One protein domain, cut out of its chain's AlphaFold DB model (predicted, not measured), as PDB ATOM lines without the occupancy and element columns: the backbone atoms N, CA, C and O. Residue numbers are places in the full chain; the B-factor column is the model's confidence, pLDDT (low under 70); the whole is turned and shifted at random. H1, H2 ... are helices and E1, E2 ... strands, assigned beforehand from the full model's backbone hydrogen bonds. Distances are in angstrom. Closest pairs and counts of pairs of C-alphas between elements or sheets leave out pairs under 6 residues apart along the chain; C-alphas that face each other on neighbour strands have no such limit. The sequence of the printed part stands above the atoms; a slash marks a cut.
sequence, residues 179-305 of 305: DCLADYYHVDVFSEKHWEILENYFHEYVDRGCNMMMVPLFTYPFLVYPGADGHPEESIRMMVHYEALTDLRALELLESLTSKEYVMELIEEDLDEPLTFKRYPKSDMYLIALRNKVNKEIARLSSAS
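Overview. This is residues 179 to 305 of the 305 residues of the protein "DUF4091 domain-containing protein" of Lachnospiraceae bacterium 9_1_43BFAA (UniProt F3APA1). Two separate groups of helices make a loose, open model: H1 and H2 meet crosswise as one small lobe, and in the other the long helix H3 has H4 and H5 packed on its far part. A long loop, residues 208 to 223, leads from the first lobe to a small hairpin, E1 and E2, which lies beyond the beginning of H3. The 127 printed residues hold five named helices and two named strands, in the order H1 H2 E1 E2 H3 H4 H5, and the class is mostly helix; the two strands are antiparallel. The whole is loose, with a radius of gyration of the C-alphas of 19.2 A and spans of 50 by 48 by 32 A.

Arrangement. Begin with H1, residues 179 to 185, which touches H2, residues 192 to 207, with residues 194 to 198 of H2 alone; their closest C-alphas, of Ala 182 and His 194, are 6.2 A apart. Their lines are about perpendicular, but only just, at 71 degrees. Next look at E1, residues 224 to 226, and E2, residues 232 to 234, an antiparallel hairpin in which N 225 and O 233 are 2.9 A apart and N 233 and O 225 are 2.8 A apart, within hydrogen-bond range. H3, residues 236 to 257, touches H4, residues 260 to 268, with residues 251 to 255 of H3 alone; the closest C-alphas, of Glu 255 and Val 263, are 6.0 A apart, at a steep tilt of 49 degrees, opposite ways. H5, residues 284 to 302, touches H3 at residues 247 to 257 of H3 alone; the closest C-alphas, of Leu 254 and Ile 298, are 5.8 A apart. These two run the same way at a tilt of 37 degrees, only just steep. H4 and H5 are close but not clearly touching, the C-alphas of Ile 267 and Leu 290 being the closest at 6.8 A. H1 and H2 are both apart from H3, H4 and H5. In H1, H2, H3, H4 and H5 every O i to N i+4 pair is within hydrogen-bond range.

Along the chain. Find C-alpha 179 at (273.108, 298.047, 271.193), where H1 begins its 10.1 A. H2 then runs 22.7 A, E1 7.0 A and E2 6.4 A. Find C-alpha 236 at (293.198, 315.418, 263.356); from there H3 runs 31.5 A. H4 measures 12.3 A, and H5 runs 27.0 A to C-alpha 302 at (305.489, 311.684, 292.192).

Size, cuts and confidence. The two C-alphas farthest apart, of Tyr 184 and Ala 304, are 52.3 A apart. The printed part has no cut, and its long links are H2 to E1 and H4 to H5. Its mean pLDDT is 87.1; look for values under 70 at residues 216 to 223, 277, and 304 to 305.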
ATOM      1  N   ASP A 179     274.374 297.318 271.268       86.00
ATOM      2  CA  ASP A 179     273.108 298.047 271.193       86.00
ATOM      3  C   ASP A 179     271.939 297.175 270.709       86.00
ATOM      4  O   ASP A 179     270.832 297.284 271.238       86.00
ATOM      5  N   CYS A 180     272.186 296.251 269.774       88.81
ATOM      6  CA  CYS A 180     271.170 295.303 269.316       88.81
ATOM      7  C   CYS A 180     270.672 294.379 270.437       88.81
ATOM      8  O   CYS A 180     269.514 293.966 270.411       88.81
ATOM      9  N   LEU A 181     271.516 294.043 271.419       88.75
ATOM     10  CA  LEU A 181     271.105 293.209 272.552       88.75
ATOM     11  C   LEU A 181     270.207 293.992 273.510       88.75
ATOM     12  O   LEU A 181     269.183 293.467 273.944       88.75
ATOM     13  N   ALA A 182     270.543 295.252 273.795       87.06
ATOM     14  CA  ALA A 182     269.686 296.127 274.589       87.06
ATOM     15  C   ALA A 182     268.290 296.288 273.961       87.06
ATOM     16  O   ALA A 182     267.283 296.135 274.656       87.06
ATOM     17  N   ASP A 183     268.227 296.514 272.643       91.44
ATOM     18  CA  ASP A 183     266.966 296.615 271.901       91.44
ATOM     19  C   ASP A 183     266.169 295.301 271.938       91.44
ATOM     20  O   ASP A 183     265.003 295.299 272.339       91.44
ATOM     21  N   TYR A 184     266.813 294.171 271.611       93.50
ATOM     22  CA  TYR A 184     266.168 292.854 271.550       93.50
ATOM     23  C   TYR A 184     265.598 292.402 272.897       93.50
ATOM     24  O   TYR A 184     264.491 291.865 272.960       93.50
ATOM     25  N   TYR A 185     266.351 292.602 273.980       93.31
ATOM     26  CA  TYR A 185     265.932 292.211 275.325       93.31
ATOM     27  C   TYR A 185     265.132 293.299 276.050       93.31
ATOM     28  O   TYR A 185     264.687 293.067 277.174       93.31
ATOM     29  N   HIS A 186     264.916 294.453 275.412       94.88
ATOM     30  CA  HIS A 186     264.198 295.599 275.966       94.88
ATOM     31  C   HIS A 186     264.764 296.061 277.323       94.88
ATOM     32  O   HIS A 186     264.020 296.258 278.286       94.88
ATOM     33  N   VAL A 187     266.089 296.222 277.399       90.12
ATOM     34  CA  VAL A 187     266.801 296.710 278.593       90.12
ATOM     35  C   VAL A 187     267.525 298.019 278.306       90.12
ATOM     36  O   VAL A 187     267.924 298.288 277.175       90.12
ATOM     37  N   ASP A 188     267.732 298.828 279.343       90.25
ATOM     38  CA  ASP A 188     268.498 300.063 279.205       90.25
ATOM     39  C   ASP A 188     269.959 299.754 278.856       90.25
ATOM     40  O   ASP A 188     270.610 298.912 279.489       90.25
ATOM     41  N   VAL A 189     270.483 300.467 277.858       86.50
ATOM     42  CA  VAL A 189     271.875 300.347 277.415       86.50
ATOM     43  C   VAL A 189     272.816 300.621 278.595       86.50
ATOM     44  O   VAL A 189     272.706 301.640 279.273       86.50
ATOM     45  N   PHE A 190     273.743 299.691 278.820       84.81
ATOM     46  CA  PHE A 190     274.741 299.669 279.907       84.81
ATOM     47  C   PHE A 190     274.179 299.586 281.335       84.81
ATOM     48  O   PHE A 190     274.919 299.799 282.292       84.81
ATOM     49  N   SER A 191     272.902 299.231 281.500       87.31
ATOM     50  CA  SER A 191     272.394 298.796 282.806       87.31
ATOM     51  C   SER A 191     273.097 297.518 283.279       87.31
ATOM     52  O   SER A 191     273.609 296.751 282.464       87.31
ATOM     53  N   GLU A 192     273.055 297.230 284.583       92.69
ATOM     54  CA  GLU A 192     273.559 295.962 285.142       92.69
ATOM     55  C   GLU A 192     272.995 294.742 284.401       92.69
ATOM     56  O   GLU A 192     273.717 293.800 284.082       92.69
ATOM     57  N   LYS A 193     271.708 294.790 284.026       90.44
ATOM     58  CA  LYS A 193     271.091 293.707 283.258       90.44
ATOM     59  C   LYS A 193     271.661 293.592 281.845       90.44
ATOM     60  O   LYS A 193     271.812 292.486 281.333       90.44
ATOM     61  N   HIS A 194     271.972 294.716 281.204       91.19
ATOM     62  CA  HIS A 194     272.638 294.705 279.908       91.19
ATOM     63  C   HIS A 194     274.055 294.131 280.015       91.19
ATOM     64  O   HIS A 194     274.419 293.303 279.187       91.19
ATOM     65  N   TRP A 195     274.825 294.495 281.045       91.12
ATOM     66  CA  TRP A 195     276.158 293.930 281.286       91.12
ATOM     67  C   TRP A 195     276.130 292.422 281.543       91.12
ATOM     68  O   TRP A 195     276.927 291.709 280.945       91.12
ATOM     69  N   GLU A 196     275.162 291.924 282.317       94.06
ATOM     70  CA  GLU A 196     274.945 290.479 282.503       94.06
ATOM     71  C   GLU A 196     274.695 289.770 281.156       94.06
ATOM     72  O   GLU A 196     275.232 288.698 280.882       94.06
ATOM     73  N   ILE A 197     273.888 290.367 280.272       92.25
ATOM     74  CA  ILE A 197     273.642 289.820 278.928       92.25
ATOM     75  C   ILE A 197     274.928 289.852 278.093       92.25
ATOM     76  O   ILE A 197     275.264 288.851 277.464       92.25
ATOM     77  N   LEU A 198     275.659 290.967 278.096       91.38
ATOM     78  CA  LEU A 198     276.913 291.108 277.356       91.38
ATOM     79  C   LEU A 198     277.952 290.075 277.795       91.38
ATOM     80  O   LEU A 198     278.548 289.433 276.938       91.38
ATOM     81  N   GLU A 199     278.114 289.860 279.100       93.75
ATOM     82  CA  GLU A 199     279.044 288.876 279.660       93.75
ATOM     83  C   GLU A 199     278.762 287.463 279.129       93.75
ATOM     84  O   GLU A 199     279.676 286.785 278.654       93.75
ATOM     85  N   ASN A 200     277.491 287.051 279.079       93.56
ATOM     86  CA  ASN A 200     277.104 285.763 278.494       93.56
ATOM     87  C   ASN A 200     277.521 285.638 277.017       93.56
ATOM     88  O   ASN A 200     278.007 284.589 276.588       93.56
ATOM     89  N   TYR A 201     277.355 286.704 276.232       93.25
ATOM     90  CA  TYR A 201     277.761 286.715 274.825       93.25
ATOM     91  C   TYR A 201     279.284 286.786 274.665       93.25
ATOM     92  O   TYR A 201     279.816 286.193 273.731       93.25
ATOM     93  N   PHE A 202     279.998 287.461 275.569       92.44
ATOM     94  CA  PHE A 202     281.460 287.506 275.584       92.44
ATOM     95  C   PHE A 202     282.064 286.140 275.893       92.44
ATOM     96  O   PHE A 202     283.033 285.753 275.242       92.44
ATOM     97  N   HIS A 203     281.473 285.378 276.816       92.94
ATOM     98  CA  HIS A 203     281.885 283.999 277.064       92.94
ATOM     99  C   HIS A 203     281.764 283.139 275.803       92.94
ATOM    100  O   HIS A 203     282.741 282.506 275.412       92.94
ATOM    101  N   GLU A 204     280.623 283.188 275.105       91.38
ATOM    102  CA  GLU A 204     280.467 282.454 273.843       91.38
ATOM    103  C   GLU A 204     281.446 282.965 272.767       91.38
ATOM    104  O   GLU A 204     282.055 282.169 272.058       91.38
ATOM    105  N   TYR A 205     281.659 284.280 272.665       90.25
ATOM    106  CA  TYR A 205     282.602 284.895 271.723       90.25
ATOM    107  C   TYR A 205     284.037 284.372 271.916       90.25
ATOM    108  O   TYR A 205     284.702 283.990 270.949       90.25
ATOM    109  N   VAL A 206     284.491 284.289 273.172       90.69
ATOM    110  CA  VAL A 206     285.811 283.755 273.542       90.69
ATOM    111  C   VAL A 206     285.886 282.245 273.321       90.69
ATOM    112  O   VAL A 206     286.870 281.767 272.754       90.69
ATOM    113  N   ASP A 207     284.840 281.497 273.682       88.75
ATOM    114  CA  ASP A 207     284.764 280.044 273.473       88.75
ATOM    115  C   ASP A 207     284.851 279.655 271.986       88.75
ATOM    116  O   ASP A 207     285.272 278.547 271.651       88.75
ATOM    117  N   ARG A 208     284.495 280.567 271.068       89.31
ATOM    118  CA  ARG A 208     284.644 280.390 269.611       89.31
ATOM    119  C   ARG A 208     285.944 280.952 269.037       89.31
ATOM    120  O   ARG A 208     286.082 281.056 267.820       89.31
ATOM    121  N   GLY A 209     286.913 281.278 269.888       88.81
ATOM    122  CA  GLY A 209     288.257 281.668 269.466       88.81
ATOM    123  C   GLY A 209     288.377 283.120 269.006       88.81
ATOM    124  O   GLY A 209     289.364 283.467 268.351       88.81
ATOM    125  N   CYS A 210     287.409 283.982 269.320       90.12
ATOM    126  CA  CYS A 210     287.608 285.420 269.185       90.12
ATOM    127  C   CYS A 210     288.382 285.938 270.409       90.12
ATOM    128  O   CYS A 210     288.046 285.633 271.551       90.12
ATOM    129  N   ASN A 211     289.449 286.703 270.180       91.50
ATOM    130  CA  ASN A 211     290.388 287.143 271.227       91.50
ATOM    131  C   ASN A 211     290.683 288.651 271.182       91.50
ATOM    132  O   ASN A 211     291.516 289.151 271.937       91.50
ATOM    133  N   MET A 212     290.005 289.373 270.295       90.56
ATOM    134  CA  MET A 212     290.040 290.819 270.186       90.56
ATOM    135  C   MET A 212     288.606 291.302 269.992       90.56
ATOM    136  O   MET A 212     287.849 290.708 269.228       90.56
ATOM    137  N   MET A 213     288.223 292.369 270.686       85.62
ATOM    138  CA  MET A 213     286.917 292.993 270.520       85.62
ATOM    139  C   MET A 213     287.102 294.460 270.174       85.62
ATOM    140  O   MET A 213     287.811 295.192 270.865       85.62
ATOM    141  N   MET A 214     286.439 294.893 269.107       75.69
ATOM    142  CA  MET A 214     286.292 296.310 268.831       75.69
ATOM    143  C   MET A 214     285.322 296.894 269.857       75.69
ATOM    144  O   MET A 214     284.146 296.547 269.862       75.69
ATOM    145  N   VAL A 215     285.812 297.787 270.712       71.94
ATOM    146  CA  VAL A 215     284.955 298.624 271.554       71.94
ATOM    147  C   VAL A 215     284.739 299.921 270.781       71.94
ATOM    148  O   VAL A 215     285.661 300.740 270.723       71.94
ATOM    149  N   PRO A 216     283.584 300.117 270.118       60.84
ATOM    150  CA  PRO A 216     283.320 301.365 269.426       60.84
ATOM    151  C   PRO A 216     283.121 302.461 270.475       60.84
ATOM    152  O   PRO A 216     282.011 302.715 270.926       60.84
ATOM    153  N   LEU A 217     284.211 303.128 270.861       57.38
ATOM    154  CA  LEU A 217     284.142 304.392 271.598       57.38
ATOM    155  C   LEU A 217     283.416 305.440 270.739       57.38
ATOM    156  O   LEU A 217     282.636 306.236 271.251       57.38
ATOM    157  N   PHE A 218     283.626 305.369 269.418       53.59
ATOM    158  CA  PHE A 218     282.931 306.131 268.388       53.59
ATOM    159  C   PHE A 218     282.954 305.347 267.064       53.59
ATOM    160  O   PHE A 218     283.990 304.798 266.684       53.59
ATOM    161  N   THR A 219     281.851 305.317 266.317       47.78
ATOM    162  CA  THR A 219     281.848 304.792 264.942       47.78
ATOM    163  C   THR A 219     282.577 305.787 264.035       47.78
ATOM    164  O   THR A 219     282.002 306.819 263.689       47.78
ATOM    165  N   TYR A 220     283.828 305.522 263.639       52.44
ATOM    166  CA  TYR A 220     284.549 306.407 262.711       52.44
ATOM    167  C   TYR A 220     284.904 305.732 261.379       52.44
ATOM    168  O   TYR A 220     285.600 304.718 261.368       52.44
ATOM    169  N   PRO A 221     284.517 306.330 260.235       52.84
ATOM    170  CA  PRO A 221     285.147 306.056 258.951       52.84
ATOM    171  C   PRO A 221     286.509 306.781 258.867       52.84
ATOM    172  O   PRO A 221     286.565 308.001 259.004       52.84
ATOM    173  N   PHE A 222     287.583 306.020 258.616       56.34
ATOM    174  CA  PHE A 222     288.942 306.452 258.225       56.34
ATOM    175  C   PHE A 222     289.671 307.440 259.173       56.34
ATOM    176  O   PHE A 222     289.464 308.652 259.120       56.34
ATOM    177  N   LEU A 223     290.585 306.921 260.008       68.06
ATOM    178  CA  LEU A 223     291.471 307.710 260.892       68.06
ATOM    179  C   LEU A 223     292.877 307.964 260.308       68.06
ATOM    180  O   LEU A 223     293.587 308.838 260.800       68.06
ATOM    181  N   VAL A 224     293.256 307.235 259.256       71.38
ATOM    182  CA  VAL A 224     294.548 307.338 258.559       71.38
ATOM    183  C   VAL A 224     294.290 307.380 257.056       71.38
ATOM    184  O   VAL A 224     293.469 306.608 256.551       71.38
ATOM    185  N   TYR A 225     294.985 308.270 256.352       79.94
ATOM    186  CA  TYR A 225     294.885 308.455 254.905       79.94
ATOM    187  C   TYR A 225     296.177 308.004 254.205       79.94
ATOM    188  O   TYR A 225     297.242 308.010 254.821       79.94
ATOM    189  N   PRO A 226     296.119 307.576 252.931       81.00
ATOM    190  CA  PRO A 226     297.324 307.296 252.160       81.00
ATOM    191  C   PRO A 226     298.050 308.602 251.806       81.00
ATOM    192  O   PRO A 226     297.453 309.482 251.192       81.00
ATOM    193  N   GLY A 227     299.328 308.700 252.160       82.69
ATOM    194  CA  GLY A 227     300.224 309.804 251.814       82.69
ATOM    195  C   GLY A 227     301.276 309.426 250.771       82.69
ATOM    196  O   GLY A 227     301.299 308.312 250.232       82.69
ATOM    197  N   ALA A 228     302.158 310.378 250.469       85.06
ATOM    198  CA  ALA A 228     303.244 310.194 249.508       85.06
ATOM    199  C   ALA A 228     304.194 309.046 249.904       85.06
ATOM    200  O   ALA A 228     304.400 308.764 251.084       85.06
ATOM    201  N   ASP A 229     304.763 308.373 248.897       89.88
ATOM    202  CA  ASP A 229     305.754 307.296 249.051       89.88
ATOM    203  C   ASP A 229     305.313 306.119 249.949       89.88
ATOM    204  O   ASP A 229     306.135 305.358 250.455       89.88
ATOM    205  N   GLY A 230     303.998 305.931 250.125       72.06
ATOM    206  CA  GLY A 230     303.436 304.868 250.963       72.06
ATOM    207  C   GLY A 230     303.437 305.185 252.460       72.06
ATOM    208  O   GLY A 230     303.167 304.294 253.268       72.06
ATOM    209  N   HIS A 231     303.716 306.432 252.843       84.50
ATOM    210  CA  HIS A 231     303.592 306.888 254.223       84.50
ATOM    211  C   HIS A 231     302.136 307.232 254.570       84.50
ATOM    212  O   HIS A 231     301.417 307.752 253.720       84.50
ATOM    213  N   PRO A 232     301.671 306.950 255.797       82.75
ATOM    214  CA  PRO A 232     300.346 307.364 256.241       82.75
ATOM    215  C   PRO A 232     300.297 308.871 256.528       82.75
ATOM    216  O   PRO A 232     301.234 309.429 257.093       82.75
ATOM    217  N   GLU A 233     299.177 309.509 256.205       88.06
ATOM    218  CA  GLU A 233     298.818 310.853 256.661       88.06
ATOM    219  C   GLU A 233     297.810 310.755 257.814       88.06
ATOM    220  O   GLU A 233     296.765 310.101 257.710       88.06
ATOM    221  N   GLU A 234     298.135 311.391 258.938       86.12
ATOM    222  CA  GLU A 234     297.322 311.352 260.153       86.12
ATOM    223  C   GLU A 234     296.085 312.253 260.034       86.12
ATOM    224  O   GLU A 234     296.125 313.360 259.494       86.12
ATOM    225  N   SER A 235     294.960 311.800 260.589       84.00
ATOM    226  CA  SER A 235     293.788 312.654 260.774       84.00
ATOM    227  C   SER A 235     293.896 313.438 262.079       84.00
ATOM    228  O   SER A 235     294.236 312.871 263.116       84.00
ATOM    229  N   ILE A 236     293.433 314.692 262.095       87.06
ATOM    230  CA  ILE A 236     293.198 315.418 263.356       87.06
ATOM    231  C   ILE A 236     292.300 314.621 264.319       87.06
ATOM    232  O   ILE A 236     292.480 314.688 265.528       87.06
ATOM    233  N   ARG A 237     291.380 313.796 263.797       82.06
ATOM    234  CA  ARG A 237     290.567 312.893 264.624       82.06
ATOM    235  C   ARG A 237     291.405 311.823 265.320       82.06
ATOM    236  O   ARG A 237     291.110 311.500 266.462       82.06
ATOM    237  N   MET A 238     292.434 311.296 264.656       83.12
ATOM    238  CA  MET A 238     293.363 310.338 265.256       83.12
ATOM    239  C   MET A 238     294.167 310.993 266.380       83.12
ATOM    240  O   MET A 238     294.309 310.396 267.442       83.12
ATOM    241  N   MET A 239     294.599 312.242 266.182       88.31
ATOM    242  CA  MET A 239     295.324 313.004 267.204       88.31
ATOM    243  C   MET A 239     294.459 313.299 268.430       88.31
ATOM    244  O   MET A 239     294.851 312.965 269.541       88.31
ATOM    245  N   VAL A 240     293.246 313.826 268.240       87.00
ATOM    246  CA  VAL A 240     292.318 314.111 269.352       87.00
ATOM    247  C   VAL A 240     291.896 312.825 270.074       87.00
ATOM    248  O   VAL A 240     291.738 312.812 271.292       87.00
ATOM    249  N   HIS A 241     291.744 311.712 269.347       82.94
ATOM    250  CA  HIS A 241     291.466 310.418 269.970       82.94
ATOM    251  C   HIS A 241     292.649 309.916 270.808       82.94
ATOM    252  O   HIS A 241     292.451 309.440 271.924       82.94
ATOM    253  N   TYR A 242     293.875 310.053 270.297       87.12
ATOM    254  CA  TYR A 242     295.084 309.746 271.056       87.12
ATOM    255  C   TYR A 242     295.180 310.600 272.328       87.12
ATOM    256  O   TYR A 242     295.430 310.050 273.398       87.12
ATOM    257  N   GLU A 243     294.906 311.904 272.244       91.88
ATOM    258  CA  GLU A 243     294.871 312.801 273.407       91.88
ATOM    259  C   GLU A 243     293.857 312.328 274.462       91.88
ATOM    260  O   GLU A 243     294.227 312.144 275.622       91.88
ATOM    261  N   ALA A 244     292.627 311.992 274.060       87.25
ATOM    262  CA  ALA A 244     291.616 311.450 274.973       87.25
ATOM    263  C   ALA A 244     292.071 310.149 275.667       87.25
ATOM    264  O   ALA A 244     291.850 309.966 276.866       87.25
ATOM    265  N   LEU A 245     292.757 309.251 274.945       88.19
ATOM    266  CA  LEU A 245     293.338 308.040 275.536       88.19
ATOM    267  C   LEU A 245     294.487 308.360 276.502       88.19
ATOM    268  O   LEU A 245     294.654 307.675 277.512       88.19
ATOM    269  N   THR A 246     295.293 309.387 276.225       94.69
ATOM    270  CA  THR A 246     296.330 309.833 277.167       94.69
ATOM    271  C   THR A 246     295.756 310.502 278.411       94.69
ATOM    272  O   THR A 246     296.344 310.361 279.483       94.69
ATOM    273  N   ASP A 247     294.609 311.172 278.297       94.56
ATOM    274  CA  ASP A 247     293.897 311.757 279.433       94.56
ATOM    275  C   ASP A 247     293.354 310.662 280.352       94.56
ATOM    276  O   ASP A 247     293.611 310.710 281.555       94.56
ATOM    277  N   LEU A 248     292.718 309.623 279.792       93.62
ATOM    278  CA  LEU A 248     292.282 308.445 280.552       93.62
ATOM    279  C   LEU A 248     293.451 307.805 281.312       93.62
ATOM    280  O   LEU A 248     293.385 307.647 282.526       93.62
ATOM    281  N   ARG A 249     294.558 307.515 280.619       96.56
ATOM    282  CA  ARG A 249     295.751 306.907 281.237       96.56
ATOM    283  C   ARG A 249     296.344 307.761 282.353       96.56
ATOM    284  O   ARG A 249     296.952 307.237 283.282       96.56
ATOM    285  N   ALA A 250     296.226 309.081 282.253       97.44
ATOM    286  CA  ALA A 250     296.697 309.964 283.303       97.44
ATOM    287  C   ALA A 250     295.749 310.014 284.503       97.44
ATOM    288  O   ALA A 250     296.226 310.097 285.629       97.44
ATOM    289  N   LEU A 251     294.436 309.930 284.279       97.44
ATOM    290  CA  LEU A 251     293.461 309.761 285.356       97.44
ATOM    291  C   LEU A 251     293.689 308.432 286.090       97.44
ATOM    292  O   LEU A 251     293.769 308.439 287.311       97.44
ATOM    293  N   GLU A 252     293.916 307.332 285.365       95.88
ATOM    294  CA  GLU A 252     294.273 306.025 285.946       95.88
ATOM    295  C   GLU A 252     295.599 306.079 286.727       95.88
ATOM    296  O   GLU A 252     295.729 305.502 287.808       95.88
ATOM    297  N   LEU A 253     296.601 306.808 286.218       97.19
ATOM    298  CA  LEU A 253     297.848 307.035 286.950       97.19
ATOM    299  C   LEU A 253     297.593 307.818 288.244       97.19
ATOM    300  O   LEU A 253     298.108 307.435 289.293       97.19
ATOM    301  N   LEU A 254     296.798 308.889 288.197       97.81
ATOM    302  CA  LEU A 254     296.449 309.657 289.389       97.81
ATOM    303  C   LEU A 254     295.660 308.809 290.395       97.81
ATOM    304  O   LEU A 254     295.958 308.868 291.587       97.81
ATOM    305  N   GLU A 255     294.723 307.986 289.927       97.56
ATOM    306  CA  GLU A 255     293.985 307.018 290.743       97.56
ATOM    307  C   GLU A 255     294.951 306.073 291.469       97.56
ATOM    308  O   GLU A 255     294.838 305.900 292.680       97.56
ATOM    309  N   SER A 256     295.967 305.548 290.774       97.06
ATOM    310  CA  SER A 256     296.973 304.653 291.372       97.06
ATOM    311  C   SER A 256     297.852 305.317 292.441       97.06
ATOM    312  O   SER A 256     298.392 304.634 293.310       97.06
ATOM    313  N   LEU A 257     297.994 306.646 292.387       97.12
ATOM    314  CA  LEU A 257     298.711 307.451 293.380       97.12
ATOM    315  C   LEU A 257     297.794 307.953 294.508       97.12
ATOM    316  O   LEU A 257     298.287 308.496 295.497       97.12
ATOM    317  N   THR A 258     296.475 307.819 294.350       96.19
ATOM    318  CA  THR A 258     295.463 308.347 295.271       96.19
ATOM    319  C   THR A 258     294.337 307.329 295.491       96.19
ATOM    320  O   THR A 258     294.517 306.369 296.237       96.19
ATOM    321  N   SER A 259     293.166 307.562 294.896       97.19
ATOM    322  CA  SER A 259     291.981 306.703 294.896       97.19
ATOM    323  C   SER A 259     291.043 307.124 293.764       97.19
ATOM    324  O   SER A 259     291.152 308.237 293.240       97.19
ATOM    325  N   LYS A 260     290.085 306.264 293.416       93.00
ATOM    326  CA  LYS A 260     289.065 306.576 292.410       93.00
ATOM    327  C   LYS A 260     288.187 307.744 292.850       93.00
ATOM    328  O   LYS A 260     287.869 308.612 292.043       93.00
ATOM    329  N   GLU A 261     287.825 307.781 294.129       96.56
ATOM    330  CA  GLU A 261     286.996 308.824 294.733       96.56
ATOM    331  C   GLU A 261     287.650 310.201 294.577       96.56
ATOM    332  O   GLU A 261     287.000 311.134 294.117       96.56
ATOM    333  N   TYR A 262     288.956 310.299 294.845       96.88
ATOM    334  CA  TYR A 262     289.714 311.544 294.674       96.88
ATOM    335  C   TYR A 262     289.722 312.036 293.222       96.88
ATOM    336  O   TYR A 262     289.543 313.223 292.955       96.88
ATOM    337  N   VAL A 263     289.925 311.123 292.268       96.56
ATOM    338  CA  VAL A 263     289.913 311.472 290.842       96.56
ATOM    339  C   VAL A 263     288.527 311.943 290.409       96.56
ATOM    340  O   VAL A 263     288.428 312.936 289.693       96.56
ATOM    341  N   MET A 264     287.462 311.280 290.864       94.25
ATOM    342  CA  MET A 264     286.090 311.693 290.563       94.25
ATOM    343  C   MET A 264     285.756 313.065 291.161       94.25
ATOM    344  O   MET A 264     285.199 313.896 290.451       94.25
ATOM    345  N   GLU A 265     286.159 313.342 292.405       94.25
ATOM    346  CA  GLU A 265     286.004 314.670 293.019       94.25
ATOM    347  C   GLU A 265     286.718 315.756 292.202       94.25
ATOM    348  O   GLU A 265     286.121 316.787 291.906       94.25
ATOM    349  N   LEU A 266     287.958 315.506 291.763       94.38
ATOM    350  CA  LEU A 266     288.728 316.451 290.944       94.38
ATOM    351  C   LEU A 266     288.085 316.717 289.574       94.38
ATOM    352  O   LEU A 266     288.218 317.810 289.022       94.38
ATOM    353  N   ILE A 267     287.429 315.712 288.991       93.56
ATOM    354  CA  ILE A 267     286.686 315.871 287.739       93.56
ATOM    355  C   ILE A 267     285.419 316.702 287.989       93.56
ATOM    356  O   ILE A 267     285.108 317.593 287.208       93.56
ATOM    357  N   GLU A 268     284.682 316.432 289.061       92.44
ATOM    358  CA  GLU A 268     283.362 317.028 289.283       92.44
ATOM    359  C   GLU A 268     283.383 318.379 290.020       92.44
ATOM    360  O   GLU A 268     282.364 319.061 290.029       92.44
ATOM    361  N   GLU A 269     284.519 318.810 290.585       87.94
ATOM    362  CA  GLU A 269     284.604 319.993 291.466       87.94
ATOM    363  C   GLU A 269     284.077 321.306 290.860       87.94
ATOM    364  O   GLU A 269     283.525 322.138 291.581       87.94
ATOM    365  N   ASP A 270     284.226 321.485 289.543       84.12
ATOM    366  CA  ASP A 270     283.802 322.687 288.811       84.12
ATOM    367  C   ASP A 270     282.483 322.477 288.041       84.12
ATOM    368  O   ASP A 270     282.114 323.300 287.196       84.12
ATOM    369  N   LEU A 271     281.790 321.357 288.269       88.19
ATOM    370  CA  LEU A 271     280.539 321.033 287.591       88.19
ATOM    371  C   LEU A 271     279.335 321.363 288.476       88.19
ATOM    372  O   LEU A 271     279.272 320.996 289.646       88.19
ATOM    373  N   ASP A 272     278.327 322.007 287.883       85.38
ATOM    374  CA  ASP A 272     277.056 322.304 288.564       85.38
ATOM    375  C   ASP A 272     276.259 321.028 288.909       85.38
ATOM    376  O   ASP A 272     275.369 321.041 289.762       85.38
ATOM    377  N   GLU A 273     276.544 319.928 288.211       84.19
ATOM    378  CA  GLU A 273     275.893 318.635 288.369       84.19
ATOM    379  C   GLU A 273     276.865 317.477 288.084       84.19
ATOM    380  O   GLU A 273     277.771 317.641 287.260       84.19
ATOM    381  N   PRO A 274     276.664 316.299 288.708       84.06
ATOM    382  CA  PRO A 274     277.497 315.126 288.459       84.06
ATOM    383  C   PRO A 274     277.498 314.700 286.992       84.06
ATOM    384  O   PRO A 274     276.504 314.857 286.268       84.06
ATOM    385  N   LEU A 275     278.600 314.086 286.565       84.75
ATOM    386  CA  LEU A 275     278.730 313.592 285.203       84.75
ATOM    387  C   LEU A 275     277.716 312.484 284.918       84.75
ATOM    388  O   LEU A 275     277.576 311.505 285.647       84.75
ATOM    389  N   THR A 276     277.038 312.598 283.779       81.56
ATOM    390  CA  THR A 276     276.191 311.534 283.237       81.56
ATOM    391  C   THR A 276     276.415 311.399 281.738       81.56
ATOM    392  O   THR A 276     276.918 312.304 281.073       81.56
ATOM    393  N   PHE A 277     275.930 310.306 281.150       64.38
ATOM    394  CA  PHE A 277     276.003 310.106 279.700       64.38
ATOM    395  C   PHE A 277     275.306 311.214 278.886       64.38
ATOM    396  O   PHE A 277     275.623 311.448 277.722       64.38
ATOM    397  N   LYS A 278     274.332 311.910 279.487       75.31
ATOM    398  CA  LYS A 278     273.564 312.979 278.826       75.31
ATOM    399  C   LYS A 278     274.051 314.377 279.202       75.31
ATOM    400  O   LYS A 278     273.811 315.317 278.443       75.31
ATOM    401  N   ARG A 279     274.691 314.517 280.363       78.44
ATOM    402  CA  ARG A 279     275.106 315.791 280.952       78.44
ATOM    403  C   ARG A 279     276.581 315.708 281.314       78.44
ATOM    404  O   ARG A 279     276.957 315.029 282.260       78.44
ATOM    405  N   TYR A 280     277.395 316.349 280.489       85.88
ATOM    406  CA  TYR A 280     278.843 316.395 280.619       85.88
ATOM    407  C   TYR A 280     279.363 317.693 279.982       85.88
ATOM    408  O   TYR A 280     278.719 318.225 279.065       85.88
ATOM    409  N   PRO A 281     280.502 318.221 280.450       85.75
ATOM    410  CA  PRO A 281     281.100 319.435 279.922       85.75
ATOM    411  C   PRO A 281     281.572 319.216 278.480       85.75
ATOM    412  O   PRO A 281     282.181 318.204 278.143       85.75
ATOM    413  N   LYS A 282     281.271 320.185 277.611       83.94
ATOM    414  CA  LYS A 282     281.584 320.142 276.168       83.94
ATOM    415  C   LYS A 282     282.563 321.231 275.732       83.94
ATOM    416  O   LYS A 282     282.794 321.404 274.541       83.94
ATOM    417  N   SER A 283     283.088 321.998 276.687       88.75
ATOM    418  CA  SER A 283     284.040 323.071 276.420       88.75
ATOM    419  C   SER A 283     285.466 322.528 276.408       88.75
ATOM    420  O   SER A 283     285.886 321.830 277.329       88.75
ATOM    421  N   ASP A 284     286.215 322.915 275.382       89.94
ATOM    422  CA  ASP A 284     287.667 322.769 275.286       89.94
ATOM    423  C   ASP A 284     288.404 323.352 276.505       89.94
ATOM    424  O   ASP A 284     289.310 322.715 277.038       89.94
ATOM    425  N   MET A 285     287.974 324.517 277.003       91.31
ATOM    426  CA  MET A 285     288.537 325.157 278.195       91.31
ATOM    427  C   MET A 285     288.468 324.244 279.420       91.31
ATOM    428  O   MET A 285     289.460 324.125 280.138       91.31
ATOM    429  N   TYR A 286     287.329 323.582 279.645       91.25
ATOM    430  CA  TYR A 286     287.176 322.646 280.759       91.25
ATOM    431  C   TYR A 286     288.136 321.457 280.619       91.25
ATOM    432  O   TYR A 286     288.880 321.162 281.553       91.25
ATOM    433  N   LEU A 287     288.166 320.811 279.446       90.88
ATOM    434  CA  LEU A 287     288.994 319.621 279.210       90.88
ATOM    435  C   LEU A 287     290.486 319.929 279.414       90.88
ATOM    436  O   LEU A 287     291.184 319.219 280.140       90.88
ATOM    437  N   ILE A 288     290.958 321.046 278.853       94.00
ATOM    438  CA  ILE A 288     292.347 321.496 278.993       94.00
ATOM    439  C   ILE A 288     292.661 321.861 280.451       94.00
ATOM    440  O   ILE A 288     293.739 321.533 280.959       94.00
ATOM    441  N   ALA A 289     291.749 322.543 281.150       94.31
ATOM    442  CA  ALA A 289     291.944 322.917 282.550       94.31
ATOM    443  C   ALA A 289     292.031 321.684 283.459       94.31
ATOM    444  O   ALA A 289     292.976 321.583 284.244       94.31
ATOM    445  N   LEU A 290     291.110 320.729 283.305       94.88
ATOM    446  CA  LEU A 290     291.114 319.465 284.038       94.88
ATOM    447  C   LEU A 290     292.425 318.711 283.811       94.88
ATOM    448  O   LEU A 290     293.097 318.332 284.770       94.88
ATOM    449  N   ARG A 291     292.861 318.570 282.553       96.00
ATOM    450  CA  ARG A 291     294.108 317.861 282.250       96.00
ATOM    451  C   ARG A 291     295.330 318.510 282.904       96.00
ATOM    452  O   ARG A 291     296.203 317.816 283.431       96.00
ATOM    453  N   ASN A 292     295.372 319.842 282.927       96.81
ATOM    454  CA  ASN A 292     296.412 320.599 283.620       96.81
ATOM    455  C   ASN A 292     296.377 320.404 285.144       96.81
ATOM    456  O   ASN A 292     297.443 320.338 285.759       96.81
ATOM    457  N   LYS A 293     295.192 320.299 285.764       96.38
ATOM    458  CA  LYS A 293     295.058 319.973 287.196       96.38
ATOM    459  C   LYS A 293     295.575 318.566 287.493       96.38
ATOM    460  O   LYS A 293     296.437 318.419 288.355       96.38
ATOM    461  N   VAL A 294     295.153 317.573 286.708       97.44
ATOM    462  CA  VAL A 294     295.624 316.180 286.816       97.44
ATOM    463  C   VAL A 294     297.153 316.112 286.733       97.44
ATOM    464  O   VAL A 294     297.792 315.492 287.576       97.44
ATOM    465  N   ASN A 295     297.768 316.811 285.773       98.12
ATOM    466  CA  ASN A 295     299.230 316.867 285.652       98.12
ATOM    467  C   ASN A 295     299.918 317.464 286.887       98.12
ATOM    468  O   ASN A 295     300.961 316.960 287.302       98.12
ATOM    469  N   LYS A 296     299.358 318.529 287.474       97.50
ATOM    470  CA  LYS A 296     299.907 319.145 288.692       97.50
ATOM    471  C   LYS A 296     299.841 318.191 289.880       97.50
ATOM    472  O   LYS A 296     300.828 318.079 290.602       97.50
ATOM    473  N   GLU A 297     298.722 317.490 290.049       97.69
ATOM    474  CA  GLU A 297     298.554 316.523 291.134       97.69
ATOM    475  C   GLU A 297     299.497 315.329 290.989       97.69
ATOM    476  O   GLU A 297     300.200 314.993 291.942       97.69
ATOM    477  N   ILE A 298     299.616 314.756 289.786       97.75
ATOM    478  CA  ILE A 298     300.588 313.686 289.515       97.75
ATOM    479  C   ILE A 298     302.008 314.171 289.819       97.75
ATOM    480  O   ILE A 298     302.727 313.518 290.570       97.75
ATOM    481  N   ALA A 299     302.414 315.341 289.313       97.44
ATOM    482  CA  ALA A 299     303.751 315.882 289.564       97.44
ATOM    483  C   ALA A 299     304.024 316.104 291.064       97.44
ATOM    484  O   ALA A 299     305.117 315.799 291.550       97.44
ATOM    485  N   ARG A 300     303.031 316.598 291.814       96.88
ATOM    486  CA  ARG A 300     303.113 316.796 293.268       96.88
ATOM    487  C   ARG A 300     303.296 315.473 294.017       96.88
ATOM    488  O   ARG A 300     304.100 315.410 294.940       96.88
ATOM    489  N   LEU A 301     302.572 314.426 293.631       95.38
ATOM    490  CA  LEU A 301     302.608 313.121 294.300       95.38
ATOM    491  C   LEU A 301     303.857 312.311 293.931       95.38
ATOM    492  O   LEU A 301     304.485 311.710 294.801       95.38
ATOM    493  N   SER A 302     304.275 312.358 292.665       89.25
ATOM    494  CA  SER A 302     305.489 311.684 292.192       89.25
ATOM    495  C   SER A 302     306.782 312.323 292.704       89.25
ATOM    496  O   SER A 302     307.806 311.656 292.729       89.25
ATOM    497  N   SER A 303     306.759 313.599 293.104       81.31
ATOM    498  CA  SER A 303     307.913 314.273 293.730       81.31
ATOM    499  C   SER A 303     307.968 314.125 295.254       81.31
ATOM    500  O   SER A 303     308.986 314.456 295.859       81.31
ATOM    501  N   ALA A 304     306.891 313.636 295.873       65.25
ATOM    502  CA  ALA A 304     306.803 313.361 297.306       65.25
ATOM    503  C   ALA A 304     307.111 311.892 297.669       65.25
ATOM    504  O   ALA A 304     307.073 311.545 298.850       65.25
ATOM    505  N   SER A 305     307.388 311.054 296.661       54.06
ATOM    506  CA  SER A 305     307.751 309.631 296.769       54.06
ATOM    507  C   SER A 305     309.257 309.440 296.609       54.06
ATOM    508  O   SER A 305     309.817 308.577 297.318       54.06
TER     509      SER A 305